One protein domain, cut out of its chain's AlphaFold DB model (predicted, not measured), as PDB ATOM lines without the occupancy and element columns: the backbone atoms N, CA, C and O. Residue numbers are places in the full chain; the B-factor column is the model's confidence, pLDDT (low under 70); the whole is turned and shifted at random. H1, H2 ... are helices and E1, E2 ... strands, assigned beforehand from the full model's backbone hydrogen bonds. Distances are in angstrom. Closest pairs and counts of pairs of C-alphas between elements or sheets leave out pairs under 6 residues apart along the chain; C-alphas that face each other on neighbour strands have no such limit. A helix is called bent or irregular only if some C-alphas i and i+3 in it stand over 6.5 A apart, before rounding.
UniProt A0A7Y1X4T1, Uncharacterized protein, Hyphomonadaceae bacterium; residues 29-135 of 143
ATOM      1  N   SER A  29      21.950  17.421 -22.693       92.75
ATOM      2  CA  SER A  29      20.989  17.247 -21.615       92.75
ATOM      3  C   SER A  29      20.489  18.597 -21.100       92.75
ATOM      4  O   SER A  29      21.292  19.525 -20.931       92.75
ATOM      5  N   PRO A  30      19.199  18.704 -20.739       92.19
ATOM      6  CA  PRO A  30      18.745  19.813 -19.915       92.19
ATOM      7  C   PRO A  30      19.479  19.805 -18.567       92.19
ATOM      8  O   PRO A  30      20.075  18.800 -18.168       92.19
ATOM      9  N   THR A  31      19.406  20.921 -17.843       93.12
ATOM     10  CA  THR A  31      19.825  20.965 -16.438       93.12
ATOM     11  C   THR A  31      18.726  20.363 -15.571       93.12
ATOM     12  O   THR A  31      17.665  20.972 -15.394       93.12
ATOM     13  N   LEU A  32      18.995  19.177 -15.030       93.25
ATOM     14  CA  LEU A  32      18.119  18.433 -14.134       93.25
ATOM     15  C   LEU A  32      18.756  18.317 -12.754       93.25
ATOM     16  O   LEU A  32      19.910  17.912 -12.617       93.25
ATOM     17  N   PHE A  33      17.968  18.608 -11.731       95.00
ATOM     18  CA  PHE A  33      18.288  18.278 -10.355       95.00
ATOM     19  C   PHE A  33      17.418  17.101  -9.919       95.00
ATOM     20  O   PHE A  33      16.190  17.212  -9.879       95.00
ATOM     21  N   VAL A  34      18.053  15.967  -9.639       95.50
ATOM     22  CA  VAL A  34      17.378  14.715  -9.286       95.50
ATOM     23  C   VAL A  34      17.689  14.370  -7.841       95.50
ATOM     24  O   VAL A  34      18.854  14.318  -7.465       95.50
ATOM     25  N   GLU A  35      16.668  14.107  -7.034       94.44
ATOM     26  CA  GLU A  35      16.829  13.694  -5.639       94.44
ATOM     27  C   GLU A  35      16.181  12.333  -5.418       94.44
ATOM     28  O   GLU A  35      15.034  12.135  -5.800       94.44
ATOM     29  N   SER A  36      16.886  11.416  -4.764       95.56
ATOM     30  CA  SER A  36      16.326  10.178  -4.225       95.56
ATOM     31  C   SER A  36      16.280  10.278  -2.707       95.56
ATOM     32  O   SER A  36      17.231  10.758  -2.094       95.56
ATOM     33  N   MET A  37      15.191   9.825  -2.091       94.31
ATOM     34  CA  MET A  37      15.006   9.867  -0.636       94.31
ATOM     35  C   MET A  37      14.024   8.789  -0.159       94.31
ATOM     36  O   MET A  37      13.332   8.191  -0.992       94.31
ATOM     37  N   PRO A  38      13.938   8.520   1.161       95.25
ATOM     38  CA  PRO A  38      12.861   7.708   1.720       95.25
ATOM     39  C   PRO A  38      11.491   8.171   1.221       95.25
ATOM     40  O   PRO A  38      11.252   9.368   1.075       95.25
ATOM     41  N   SER A  39      10.608   7.222   0.926       94.12
ATOM     42  CA  SER A  39       9.260   7.534   0.452       94.12
ATOM     43  C   SER A  39       8.418   8.169   1.559       94.12
ATOM     44  O   SER A  39       8.437   7.701   2.696       94.12
ATOM     45  N   ASP A  40       7.616   9.172   1.207       92.44
ATOM     46  CA  ASP A  40       6.510   9.664   2.042       92.44
ATOM     47  C   ASP A  40       5.264   8.748   1.971       92.44
ATOM     48  O   ASP A  40       4.318   8.913   2.737       92.44
ATOM     49  N   ASN A  41       5.263   7.757   1.073       92.06
ATOM     50  CA  ASN A  41       4.224   6.743   0.932       92.06
ATOM     51  C   ASN A  41       4.738   5.379   1.430       92.06
ATOM     52  O   ASN A  41       5.668   4.843   0.818       92.06
ATOM     53  N   PRO A  42       4.118   4.769   2.460       91.12
ATOM     54  CA  PRO A  42       4.607   3.540   3.090       91.12
ATOM     55  C   PRO A  42       4.580   2.308   2.176       91.12
ATOM     56  O   PRO A  42       5.240   1.318   2.475       91.12
ATOM     57  N   LYS A  43       3.849   2.348   1.052       92.19
ATOM     58  CA  LYS A  43       3.855   1.268   0.048       92.19
ATOM     59  C   LYS A  43       5.162   1.186  -0.741       92.19
ATOM     60  O   LYS A  43       5.423   0.180  -1.395       92.19
ATOM     61  N   TYR A  44       5.965   2.245  -0.715       94.25
ATOM     62  CA  TYR A  44       7.193   2.355  -1.486       94.25
ATOM     63  C   TYR A  44       8.366   2.574  -0.547       94.25
ATOM     64  O   TYR A  44       8.273   3.307   0.430       94.25
ATOM     65  N   ARG A  45       9.513   1.970  -0.860       94.19
ATOM     66  CA  ARG A  45      10.718   2.145  -0.045       94.19
ATOM     67  C   ARG A  45      11.310   3.547  -0.228       94.19
ATOM     68  O   ARG A  45      11.671   4.192   0.751       94.19
ATOM     69  N   ARG A  46      11.375   4.032  -1.472       95.62
ATOM     70  CA  ARG A  46      11.975   5.319  -1.853       95.62
ATOM     71  C   ARG A  46      11.121   6.065  -2.869       95.62
ATOM     72  O   ARG A  46      10.369   5.440  -3.612       95.62
ATOM     73  N   MET A  47      11.302   7.375  -2.925       95.12
ATOM     74  CA  MET A  47      10.749   8.244  -3.959       95.12
ATOM     75  C   MET A  47      11.860   9.049  -4.626       95.12
ATOM     76  O   MET A  47      12.922   9.269  -4.036       95.12
ATOM     77  N   VAL A  48      11.604   9.486  -5.856       95.75
ATOM     78  CA  VAL A  48      12.525  10.322  -6.626       95.75
ATOM     79  C   VAL A  48      11.829  11.607  -7.042       95.75
ATOM     80  O   VAL A  48      10.701  11.576  -7.530       95.75
ATOM     81  N   TYR A  49      12.517  12.732  -6.881       94.44
ATOM     82  CA  TYR A  49      12.134  14.003  -7.475       94.44
ATOM     83  C   TYR A  49      13.019  14.310  -8.677       94.44
ATOM     84  O   TYR A  49      14.237  14.193  -8.588       94.44
ATOM     85  N   VAL A  50      12.417  14.763  -9.775       93.75
ATOM     86  CA  VAL A  50      13.120  15.283 -10.955       93.75
ATOM     87  C   VAL A  50      12.700  16.726 -11.156       93.75
ATOM     88  O   VAL A  50      11.516  17.009 -11.344       93.75
ATOM     89  N   ARG A  51      13.661  17.646 -11.122       91.75
ATOM     90  CA  ARG A  51      13.408  19.080 -11.268       91.75
ATOM     91  C   ARG A  51      14.181  19.654 -12.427       91.75
ATOM     92  O   ARG A  51      15.396  19.504 -12.512       91.75
ATOM     93  N   TYR A  52      13.462  20.358 -13.278       88.56
ATOM     94  CA  TYR A  52      14.020  21.099 -14.388       88.56
ATOM     95  C   TYR A  52      14.301  22.528 -13.939       88.56
ATOM     96  O   TYR A  52      13.541  23.111 -13.166       88.56
ATOM     97  N   LEU A  53      15.348  23.139 -14.494       83.38
ATOM     98  CA  LEU A  53      15.586  24.571 -14.296       83.38
ATOM     99  C   LEU A  53      14.433  25.444 -14.841       83.38
ATOM    100  O   LEU A  53      14.271  26.577 -14.401       83.38
ATOM    101  N   SER A  54      13.600  24.908 -15.740       78.81
ATOM    102  CA  SER A  54      12.376  25.561 -16.235       78.81
ATOM    103  C   SER A  54      11.277  25.728 -15.178       78.81
ATOM    104  O   SER A  54      10.270  26.371 -15.456       78.81
ATOM    105  N   GLY A  55      11.439  25.144 -13.986       79.12
ATOM    106  CA  GLY A  55      10.476  25.218 -12.885       79.12
ATOM    107  C   GLY A  55       9.540  24.011 -12.788       79.12
ATOM    108  O   GLY A  55       8.887  23.834 -11.763       79.12
ATOM    109  N   ALA A  56       9.509  23.136 -13.799       87.56
ATOM    110  CA  ALA A  56       8.768  21.883 -13.707       87.56
ATOM    111  C   ALA A  56       9.440  20.930 -12.705       87.56
ATOM    112  O   ALA A  56      10.648  20.684 -12.762       87.56
ATOM    113  N   SER A  57       8.643  20.373 -11.799       90.56
ATOM    114  CA  SER A  57       9.087  19.464 -10.746       90.56
ATOM    115  C   SER A  57       8.154  18.267 -10.714       90.56
ATOM    116  O   SER A  57       6.936  18.429 -10.670       90.56
ATOM    117  N   TYR A  58       8.720  17.068 -10.728       92.69
ATOM    118  CA  TYR A  58       7.969  15.821 -10.725       92.69
ATOM    119  C   TYR A  58       8.419  14.933  -9.575       92.69
ATOM    120  O   TYR A  58       9.602  14.900  -9.244       92.69
ATOM    121  N   LYS A  59       7.478  14.192  -8.999       94.19
ATOM    122  CA  LYS A  59       7.697  13.135  -8.012       94.19
ATOM    123  C   LYS A  59       7.306  11.793  -8.614       94.19
ATOM    124  O   LYS A  59       6.224  11.668  -9.183       94.19
ATOM    125  N   ALA A  60       8.146  10.790  -8.415       94.62
ATOM    126  CA  ALA A  60       7.912   9.424  -8.848       94.62
ATOM    127  C   ALA A  60       8.088   8.441  -7.685       94.62
ATOM    128  O   ALA A  60       9.068   8.505  -6.937       94.62
ATOM    129  N   TYR A  61       7.139   7.513  -7.559       95.06
ATOM    130  CA  TYR A  61       7.203   6.366  -6.641       95.06
ATOM    131  C   TYR A  61       7.572   5.060  -7.356       95.06
ATOM    132  O   TYR A  61       8.047   4.109  -6.741       95.06
ATOM    133  N   ASN A  62       7.375   5.027  -8.673       93.88
ATOM    134  CA  ASN A  62       7.689   3.922  -9.566       93.88
ATOM    135  C   ASN A  62       8.350   4.476 -10.843       93.88
ATOM    136  O   ASN A  62       8.535   5.686 -10.976       93.88
ATOM    137  N   ARG A  63       8.741   3.605 -11.775       92.56
ATOM    138  CA  ARG A  63       9.473   4.017 -12.991       92.56
ATOM    139  C   ARG A  63       8.603   4.647 -14.086       92.56
ATOM    140  O   ARG A  63       9.154   5.111 -15.079       92.56
ATOM    141  N   ARG A  64       7.271   4.632 -13.955       90.94
ATOM    142  CA  ARG A  64       6.343   5.044 -15.025       90.94
ATOM    143  C   ARG A  64       5.525   6.283 -14.702       90.94
ATOM    144  O   ARG A  64       5.144   7.008 -15.615       90.94
ATOM    145  N   GLU A  65       5.225   6.508 -13.433       90.69
ATOM    146  CA  GLU A  65       4.266   7.514 -12.998       90.69
ATOM    147  C   GLU A  65       4.995   8.691 -12.355       90.69
ATOM    148  O   GLU A  65       5.544   8.595 -11.254       90.69
ATOM    149  N   PHE A  66       4.969   9.819 -13.061       92.25
ATOM    150  CA  PHE A  66       5.531  11.089 -12.621       92.25
ATOM    151  C   PHE A  66       4.390  12.057 -12.326       92.25
ATOM    152  O   PHE A  66       3.699  12.523 -13.229       92.25
ATOM    153  N   ASN A  67       4.198  12.365 -11.048       92.25
ATOM    154  CA  ASN A  67       3.196  13.317 -10.593       92.25
ATOM    155  C   ASN A  67       3.824  14.699 -10.459       92.25
ATOM    156  O   ASN A  67       4.946  14.816  -9.964       92.25
ATOM    157  N   LEU A  68       3.103  15.748 -10.852       91.25
ATOM    158  CA  LEU A  68       3.562  17.115 -10.631       91.25
ATOM    159  C   LEU A  68       3.770  17.341  -9.126       91.25
ATOM    160  O   LEU A  68       2.876  17.107  -8.313       91.25
ATOM    161  N   ALA A  69       4.971  17.766  -8.757       86.12
ATOM    162  CA  ALA A  69       5.354  17.992  -7.378       86.12
ATOM    163  C   ALA A  69       5.273  19.482  -7.048       86.12
ATOM    164  O   ALA A  69       5.996  20.292  -7.621       86.12
ATOM    165  N   THR A  70       4.431  19.817  -6.074       73.31
ATOM    166  CA  THR A  70       4.302  21.171  -5.515       73.31
ATOM    167  C   THR A  70       5.281  21.434  -4.368       73.31
ATOM    168  O   THR A  70       5.412  22.570  -3.920       73.31
ATOM    169  N   SER A  71       5.978  20.403  -3.877       62.22
ATOM    170  CA  SER A  71       6.925  20.528  -2.773       62.22
ATOM    171  C   SER A  71       8.234  21.183  -3.222       62.22
ATOM    172  O   SER A  71       8.950  20.705  -4.111       62.22
ATOM    173  N   ALA A  72       8.554  22.291  -2.556       52.91
ATOM    174  CA  ALA A  72       9.795  23.022  -2.707       52.91
ATOM    175  C   ALA A  72      10.960  22.211  -2.116       52.91
ATOM    176  O   ALA A  72      11.154  22.229  -0.901       52.91
ATOM    177  N   THR A  73      11.794  21.555  -2.936       60.62
ATOM    178  CA  THR A  73      13.209  21.578  -2.518       60.62
ATOM    179  C   THR A  73      13.687  22.998  -2.666       60.62
ATOM    180  O   THR A  73      13.181  23.738  -3.515       60.62
ATOM    181  N   SER A  74      14.626  23.399  -1.814       63.88
ATOM    182  CA  SER A  74      15.082  24.777  -1.818       63.88
ATOM    183  C   SER A  74      15.502  25.154  -3.239       63.88
ATOM    184  O   SER A  74      16.296  24.456  -3.877       63.88
ATOM    185  N   GLU A  75      14.972  26.264  -3.756       74.19
ATOM    186  CA  GLU A  75      15.440  26.829  -5.026       74.19
ATOM    187  C   GLU A  75      16.969  26.958  -5.028       74.19
ATOM    188  O   GLU A  75      17.618  26.861  -6.063       74.19
ATOM    189  N   GLN A  76      17.553  27.122  -3.839       80.88
ATOM    190  CA  GLN A  76      18.982  27.084  -3.596       80.88
ATOM    191  C   GLN A  76      19.658  25.816  -4.143       80.88
ATOM    192  O   GLN A  76      20.719  25.938  -4.747       80.88
ATOM    193  N   ASN A  77      19.089  24.619  -3.981       84.19
ATOM    194  CA  ASN A  77      19.676  23.382  -4.507       84.19
ATOM    195  C   ASN A  77      19.617  23.322  -6.041       84.19
ATOM    196  O   ASN A  77      20.603  22.955  -6.682       84.19
ATOM    197  N   VAL A  78      18.515  23.776  -6.644       84.81
ATOM    198  CA  VAL A  78      18.392  23.877  -8.109       84.81
ATOM    199  C   VAL A  78      19.385  24.906  -8.664       84.81
ATOM    200  O   VAL A  78      20.099  24.620  -9.625       84.81
ATOM    201  N   ARG A  79      19.517  26.070  -8.013       85.31
ATOM    202  CA  ARG A  79      20.516  27.098  -8.362       85.31
ATOM    203  C   ARG A  79      21.948  26.582  -8.198       85.31
ATOM    204  O   ARG A  79      22.787  26.849  -9.053       85.31
ATOM    205  N   LYS A  80      22.233  25.810  -7.142       89.94
ATOM    206  CA  LYS A  80      23.530  25.136  -6.957       89.94
ATOM    207  C   LYS A  80      23.815  24.164  -8.098       89.94
ATOM    208  O   LYS A  80      24.929  24.170  -8.599       89.94
ATOM    209  N   CYS A  81      22.833  23.383  -8.550       92.50
ATOM    210  CA  CYS A  81      23.015  22.528  -9.724       92.50
ATOM    211  C   CYS A  81      23.274  23.358 -10.992       92.50
ATOM    212  O   CYS A  81      24.236  23.094 -11.714       92.50
ATOM    213  N   ALA A  82      22.498  24.417 -11.238       91.19
ATOM    214  CA  ALA A  82      22.689  25.288 -12.400       91.19
ATOM    215  C   ALA A  82      24.103  25.896 -12.456       91.19
ATOM    216  O   ALA A  82      24.753  25.836 -13.501       91.19
ATOM    217  N   ASN A  83      24.620  26.364 -11.316       93.19
ATOM    218  CA  ASN A  83      25.897  27.079 -11.233       93.19
ATOM    219  C   ASN A  83      27.105  26.193 -10.865       93.19
ATOM    220  O   ASN A  83      28.242  26.628 -11.005       93.19
ATOM    221  N   GLY A  84      26.878  24.973 -10.372       92.62
ATOM    222  CA  GLY A  84      27.911  24.076  -9.840       92.62
ATOM    223  C   GLY A  84      28.439  23.051 -10.844       92.62
ATOM    224  O   GLY A  84      28.267  23.197 -12.052       92.62
ATOM    225  N   SER A  85      29.076  21.986 -10.361       93.50
ATOM    226  CA  SER A  85      29.499  20.859 -11.200       93.50
ATOM    227  C   SER A  85      28.345  19.888 -11.475       93.50
ATOM    228  O   SER A  85      27.429  19.731 -10.667       93.50
ATOM    229  N   ALA A  86      28.395  19.225 -12.632       96.12
ATOM    230  CA  ALA A  86      27.548  18.067 -12.895       96.12
ATOM    231  C   ALA A  86      28.019  16.869 -12.054       96.12
ATOM    232  O   ALA A  86      29.216  16.705 -11.802       96.12
ATOM    233  N   SER A  87      27.084  16.014 -11.652       97.38
ATOM    234  CA  SER A  87      27.384  14.717 -11.054       97.38
ATOM    235  C   SER A  87      28.024  13.803 -12.089       97.38
ATOM    236  O   SER A  87      27.595  13.752 -13.244       97.38
ATOM    237  N   SER A  88      29.041  13.048 -11.678       96.88
ATOM    238  CA  SER A  88      29.659  12.081 -12.576       96.88
ATOM    239  C   SER A  88      28.796  10.821 -12.694       96.88
ATOM    240  O   SER A  88      28.110  10.419 -11.750       96.88
ATOM    241  N   LEU A  89      28.886  10.127 -13.834       97.56
ATOM    242  CA  LEU A  89      28.257   8.810 -13.995       97.56
ATOM    243  C   LEU A  89      28.762   7.810 -12.941       97.56
ATOM    244  O   LEU A  89      28.023   6.926 -12.509       97.56
ATOM    245  N   ARG A  90      30.014   7.960 -12.492       98.12
ATOM    246  CA  ARG A  90      30.596   7.136 -11.431       98.12
ATOM    247  C   ARG A  90      29.845   7.308 -10.111       98.12
ATOM    248  O   ARG A  90      29.558   6.298  -9.474       98.12
ATOM    249  N   ASP A  91      29.513   8.538  -9.726       97.81
ATOM    250  CA  ASP A  91      28.795   8.821  -8.474       97.81
ATOM    251  C   ASP A  91      27.374   8.254  -8.520       97.81
ATOM    252  O   ASP A  91      26.926   7.596  -7.581       97.81
ATOM    253  N   ILE A  92      26.705   8.413  -9.662       98.38
ATOM    254  CA  ILE A  92      25.367   7.867  -9.916       98.38
ATOM    255  C   ILE A  92      25.368   6.330  -9.809       98.38
ATOM    256  O   ILE A  92      24.523   5.738  -9.138       98.38
ATOM    257  N   ARG A  93      26.363   5.658 -10.403       98.44
ATOM    258  CA  ARG A  93      26.520   4.194 -10.309       98.44
ATOM    259  C   ARG A  93      26.950   3.723  -8.919       98.44
ATOM    260  O   ARG A  93      26.632   2.602  -8.520       98.44
ATOM    261  N   ALA A  94      27.696   4.538  -8.177       98.25
ATOM    262  CA  ALA A  94      28.036   4.239  -6.791       98.25
ATOM    263  C   ALA A  94      26.780   4.264  -5.909       98.25
ATOM    264  O   ALA A  94      26.588   3.346  -5.110       98.25
ATOM    265  N   PHE A  95      25.902   5.248  -6.121       98.00
ATOM    266  CA  PHE A  95      24.595   5.311  -5.476       98.00
ATOM    267  C   PHE A  95      23.737   4.083  -5.790       98.00
ATOM    268  O   PHE A  95      23.290   3.428  -4.855       98.00
ATOM    269  N   GLU A  96      23.579   3.712  -7.065       98.06
ATOM    270  CA  GLU A  96      22.831   2.511  -7.481       98.06
ATOM    271  C   GLU A  96      23.280   1.265  -6.694       98.06
ATOM    272  O   GLU A  96      22.473   0.541  -6.104       98.06
ATOM    273  N   LYS A  97      24.598   1.036  -6.626       98.06
ATOM    274  CA  LYS A  97      25.181  -0.108  -5.910       98.06
ATOM    275  C   LYS A  97      24.948  -0.032  -4.404       98.06
ATOM    276  O   LYS A  97      24.653  -1.058  -3.788       98.06
ATOM    277  N   ALA A  98      25.117   1.145  -3.804       97.88
ATOM    278  CA  ALA A  98      24.882   1.347  -2.378       97.88
ATOM    279  C   ALA A  98      23.407   1.115  -2.031       97.88
ATOM    280  O   ALA A  98      23.098   0.392  -1.087       97.88
ATOM    281  N   GLU A  99      22.497   1.641  -2.845       97.38
ATOM    282  CA  GLU A  99      21.063   1.558  -2.615       97.38
ATOM    283  C   GLU A  99      20.525   0.136  -2.795       97.38
ATOM    284  O   GLU A  99      19.720  -0.330  -1.987       97.38
ATOM    285  N   LYS A 100      21.057  -0.607  -3.772       96.94
ATOM    286  CA  LYS A 100      20.797  -2.045  -3.915       96.94
ATOM    287  C   LYS A 100      21.214  -2.828  -2.668       96.94
ATOM    288  O   LYS A 100      20.458  -3.680  -2.208       96.94
ATOM    289  N   ARG A 101      22.386  -2.529  -2.094       97.56
ATOM    290  CA  ARG A 101      22.848  -3.170  -0.848       97.56
ATOM    291  C   ARG A 101      21.942  -2.823   0.330       97.56
ATOM    292  O   ARG A 101      21.588  -3.713   1.091       97.56
ATOM    293  N   ARG A 102      21.515  -1.562   0.457       96.75
ATOM    294  CA  ARG A 102      20.566  -1.155   1.508       96.75
ATOM    295  C   ARG A 102      19.250  -1.906   1.401       96.75
ATOM    296  O   ARG A 102      18.766  -2.407   2.408       96.75
ATOM    297  N   ALA A 103      18.707  -2.025   0.189       95.69
ATOM    298  CA  ALA A 103      17.485  -2.783  -0.053       95.69
ATOM    299  C   ALA A 103      17.636  -4.255   0.366       95.69
ATOM    300  O   ALA A 103      16.762  -4.784   1.046       95.69
ATOM    301  N   GLN A 104      18.762  -4.890   0.026       95.94
ATOM    302  CA  GLN A 104      19.057  -6.276   0.409       95.94
ATOM    303  C   GLN A 104      19.199  -6.461   1.926       95.94
ATOM    304  O   GLN A 104      18.779  -7.485   2.455       95.94
ATOM    305  N   SER A 105      19.752  -5.470   2.628       96.69
ATOM    306  CA  SER A 105      19.950  -5.506   4.082       96.69
ATOM    307  C   SER A 105      18.766  -4.959   4.892       96.69
ATOM    308  O   SER A 105      18.903  -4.765   6.097       96.69
ATOM    309  N   GLY A 106      17.632  -4.638   4.257       94.81
ATOM    310  CA  GLY A 106      16.469  -4.049   4.934       94.81
ATOM    311  C   GLY A 106      16.703  -2.638   5.493       94.81
ATOM    312  O   GLY A 106      15.942  -2.172   6.337       94.81
ATOM    313  N   GLN A 107      17.751  -1.945   5.040       96.00
ATOM    314  CA  GLN A 107      18.066  -0.589   5.478       96.00
ATOM    315  C   GLN A 107      17.198   0.444   4.753       96.00
ATOM    316  O   GLN A 107      16.865   0.312   3.562       96.00
ATOM    317  N   VAL A 108      16.880   1.517   5.477       93.81
ATOM    318  CA  VAL A 108      16.193   2.685   4.916       93.81
ATOM    319  C   VAL A 108      17.012   3.285   3.763       93.81
ATOM    320  O   VAL A 108      18.246   3.248   3.810       93.81
ATOM    321  N   PRO A 109      16.366   3.803   2.704       95.12
ATOM    322  CA  PRO A 109      17.065   4.564   1.675       95.12
ATOM    323  C   PRO A 109      17.805   5.756   2.256       95.12
ATOM    324  O   PRO A 109      17.354   6.370   3.223       95.12
ATOM    325  N   GLU A 110      18.898   6.130   1.610       92.94
ATOM    326  CA  GLU A 110      19.586   7.377   1.924       92.94
ATOM    327  C   GLU A 110      19.114   8.499   0.995       92.94
ATOM    328  O   GLU A 110      18.729   8.261  -0.154       92.94
ATOM    329  N   TYR A 111      19.164   9.734   1.496       94.81
ATOM    330  CA  TYR A 111      19.063  10.908   0.643       94.81
ATOM    331  C   TYR A 111      20.280  10.992  -0.285       94.81
ATOM    332  O   TYR A 111      21.423  10.959   0.166       94.81
ATOM    333  N   ALA A 112      20.037  11.156  -1.580       95.75
ATOM    334  CA  ALA A 112      21.069  11.435  -2.567       95.75
ATOM    335  C   ALA A 112      20.557  12.454  -3.582       95.75
ATOM    336  O   ALA A 112      19.381  12.438  -3.942       95.75
ATOM    337  N   ALA A 113      21.448  13.316  -4.063       95.50
ATOM    338  CA  ALA A 113      21.121  14.347  -5.034       95.50
ATOM    339  C   ALA A 113      22.131  14.357  -6.182       95.50
ATOM    340  O   ALA A 113      23.338  14.250  -5.960       95.50
ATOM    341  N   PHE A 114      21.628  14.524  -7.401       96.81
ATOM    342  CA  PHE A 114      22.412  14.502  -8.626       96.81
ATOM    343  C   PHE A 114      22.087  15.713  -9.491       96.81
ATOM    344  O   PHE A 114      20.924  16.074  -9.676       96.81
ATOM    345  N   CYS A 115      23.128  16.328 -10.041       96.56
ATOM    346  CA  CYS A 115      23.009  17.387 -11.028       96.56
ATOM    347  C   CYS A 115      23.384  16.841 -12.406       96.56
ATOM    348  O   CYS A 115      24.543  16.518 -12.655       96.56
ATOM    349  N   ILE A 116      22.414  16.733 -13.307       96.75
ATOM    350  CA  ILE A 116      22.603  16.236 -14.671       96.75
ATOM    351  C   ILE A 116      22.535  17.442 -15.602       96.75
ATOM    352  O   ILE A 116      21.503  18.103 -15.656       96.75
ATOM    353  N   LYS A 117      23.627  17.774 -16.293       95.31
ATOM    354  CA  LYS A 117      23.668  18.893 -17.247       95.31
ATOM    355  C   LYS A 117      24.823  18.752 -18.228       95.31
ATOM    356  O   LYS A 117      25.836  18.134 -17.899       95.31
ATOM    357  N   SER A 118      24.681  19.380 -19.394       94.50
ATOM    358  CA  SER A 118      25.729  19.466 -20.420       94.50
ATOM    359  C   SER A 118      26.256  18.104 -20.895       94.50
ATOM    360  O   SER A 118      27.417  17.993 -21.289       94.50
ATOM    361  N   ILE A 119      25.424  17.060 -20.858       95.50
ATOM    362  CA  ILE A 119      25.792  15.732 -21.362       95.50
ATOM    363  C   ILE A 119      25.449  15.674 -22.853       95.50
ATOM    364  O   ILE A 119      24.278  15.841 -23.184       95.50
ATOM    365  N   PRO A 120      26.416  15.433 -23.751       95.19
ATOM    366  CA  PRO A 120      26.158  15.357 -25.188       95.19
ATOM    367  C   PRO A 120      25.428  14.064 -25.563       95.19
ATOM    368  O   PRO A 120      25.513  13.078 -24.831       95.19
ATOM    369  N   ASN A 121      24.796  14.026 -26.736       95.31
ATOM    370  CA  ASN A 121      24.027  12.878 -27.235       95.31
ATOM    371  C   ASN A 121      22.985  12.407 -26.210       95.31
ATOM    372  O   ASN A 121      22.915  11.219 -25.871       95.31
ATOM    373  N   TRP A 122      22.282  13.364 -25.606       95.56
ATOM    374  CA  TRP A 122      21.387  13.110 -24.491       95.56
ATOM    375  C   TRP A 122      20.223  12.223 -24.910       95.56
ATOM    376  O   TRP A 122      20.111  11.106 -24.407       95.56
ATOM    377  N   GLU A 123      19.412  12.675 -25.862       94.75
ATOM    378  CA  GLU A 123      18.246  11.929 -26.331       94.75
ATOM    379  C   GLU A 123      18.655  10.660 -27.077       94.75
ATOM    380  O   GLU A 123      18.024   9.619 -26.907       94.75
ATOM    381  N   ALA A 124      19.739  10.713 -27.857       92.62
ATOM    382  CA  ALA A 124      20.157   9.585 -28.683       92.62
ATOM    383  C   ALA A 124      20.805   8.429 -27.900       92.62
ATOM    384  O   ALA A 124      20.799   7.292 -28.375       92.62
ATOM    385  N   LYS A 125      21.430   8.697 -26.745       94.31
ATOM    386  CA  LYS A 125      22.272   7.695 -26.066       94.31
ATOM    387  C   LYS A 125      22.309   7.807 -24.549       94.31
ATOM    388  O   LYS A 125      22.293   6.788 -23.864       94.31
ATOM    389  N   ASN A 126      22.477   9.013 -24.017       97.06
ATOM    390  CA  ASN A 126      22.942   9.175 -22.640       97.06
ATOM    391  C   ASN A 126      21.829   9.383 -21.609       97.06
ATOM    392  O   ASN A 126      22.103   9.238 -20.418       97.06
ATOM    393  N   LYS A 127      20.592   9.665 -22.025       95.62
ATOM    394  CA  LYS A 127      19.459   9.861 -21.112       95.62
ATOM    395  C   LYS A 127      19.297   8.696 -20.141       95.62
ATOM    396  O   LYS A 127      19.418   8.879 -18.930       95.62
ATOM    397  N   ASP A 128      19.137   7.494 -20.672       95.75
ATOM    398  CA  ASP A 128      18.904   6.300 -19.857       95.75
ATOM    399  C   ASP A 128      20.172   5.902 -19.086       95.75
ATOM    400  O   ASP A 128      20.109   5.543 -17.914       95.75
ATOM    401  N   VAL A 129      21.355   6.091 -19.687       97.50
ATOM    402  CA  VAL A 129      22.656   5.812 -19.046       97.50
ATOM    403  C   VAL A 129      22.820   6.565 -17.724       97.50
ATOM    404  O   VAL A 129      23.384   6.008 -16.775       97.50
ATOM    405  N   PHE A 130      22.347   7.813 -17.663       97.50
ATOM    406  CA  PHE A 130      22.448   8.666 -16.480       97.50
ATOM    407  C   PHE A 130      21.218   8.595 -15.568       97.50
ATOM    408  O   PHE A 130      21.382   8.718 -14.356       97.50
ATOM    409  N   LEU A 131      20.009   8.403 -16.107       96.00
ATOM    410  CA  LEU A 131      18.785   8.394 -15.300       96.00
ATOM    411  C   LEU A 131      18.470   7.022 -14.706       96.00
ATOM    412  O   LEU A 131      18.187   6.949 -13.510       96.00
ATOM    413  N   ASP A 132      18.556   5.937 -15.479       96.31
ATOM    414  CA  ASP A 132      18.145   4.601 -15.022       96.31
ATOM    415  C   ASP A 132      18.767   4.165 -13.691       96.31
ATOM    416  O   ASP A 132      18.024   3.657 -12.848       96.31
ATOM    417  N   PRO A 133      20.068   4.395 -13.418       97.81
ATOM    418  CA  PRO A 133      20.665   3.966 -12.154       97.81
ATOM    419  C   PRO A 133      20.042   4.653 -10.930       97.81
ATOM    420  O   PRO A 133      20.069   4.104  -9.831       97.81
ATOM    421  N   ILE A 134      19.463   5.847 -11.107       97.50
ATOM    422  CA  ILE A 134      18.768   6.582 -10.043       97.50
ATOM    423  C   ILE A 134      17.392   5.955  -9.773       97.50
ATOM    424  O   ILE A 134      16.925   5.943  -8.633       97.50
ATOM    425  N   PHE A 135      16.743   5.382 -10.789       96.12
ATOM    426  CA  PHE A 135      15.437   4.709 -10.694       96.12
ATOM    427  C   PHE A 135      15.543   3.191 -10.457       96.12
ATOM    428  O   PHE A 135      14.536   2.519 -10.227       96.12
TER     429      PHE A 135
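This is residues 29 to 135 of the 143 residues of an uncharacterized protein of Hyphomonadaceae bacterium (UniProt A0A7Y1X4T1). What is the shape? A twisted five-stranded sheet makes the core, with helices H2 and H3 side by side over one face and H1 packed on the opposite face; its E4 end reaches past the helices. How is it made up? The printed part has 107 residues, with three named helices and five named strands in the order E1 E2 E3 E4 H1 H2 E5 H3. The antiparallel sheet runs E4 E3 E2 E1 E5, and the class is mixed, helices and strands. The whole is compact, with a radius of gyration of the C-alphas of 13.5 A and spans of 36 by 30 by 24 A.

Where are the strands before the first helix? E1 is residues 32 to 38, 19.8 A long, from C-alpha 32 at (18.119, 18.433, -14.134); E2 is 46 to 52, 20.3 A; E3 is 57 to 60 and E4 is 66 to 68. What follows? H1 is residues 75 to 83, H2 is 89 to 104, 22.8 A long, and E5 is 112 to 116. H3, residues 122 to 135, is 17.2 A long and ends at C-alpha 135 at (15.437, 4.709, -10.694). It is irregular: C-alphas 124 and 127 are 7.6 A apart.

How are the strands joined? E1 to E4 form a meander, each strand the antiparallel neighbour of the one before, with N 35 and O 49 at 2.9 A, N 58 and O 50 at 2.9 A, and N 67 and O 59 at 2.8 A. E5 is an edge strand, antiparallel to E1, with N 34 and O 114 at 2.9 A. Where are the helices? H1 is on the sheet at a height of 9.0 A, with C-alphas 81 and 115 closest to E5 at 5.3 A. H2 and H3 are on the opposite face from H1, each at a height of 10.5 A, and touch at a shallow tilt of 31 degrees, the same way, the C-alphas of Glu 96 and Pro 133 being closest at 5.4 A. H1 and H3 are apart. What of the helix backbones? In H1 and H2 every O i to N i+4 pair is within hydrogen-bond range; in H3, 5 of 10 are.

How large is it? The two C-alphas farthest apart, those of Ser 54 and Ser 105, are 37.9 A apart. Is it continuous and confident? The printed part has no cut, and no link is long. Mean pLDDT of the printed part is 92.2, and residues 71 to 74 are under 70.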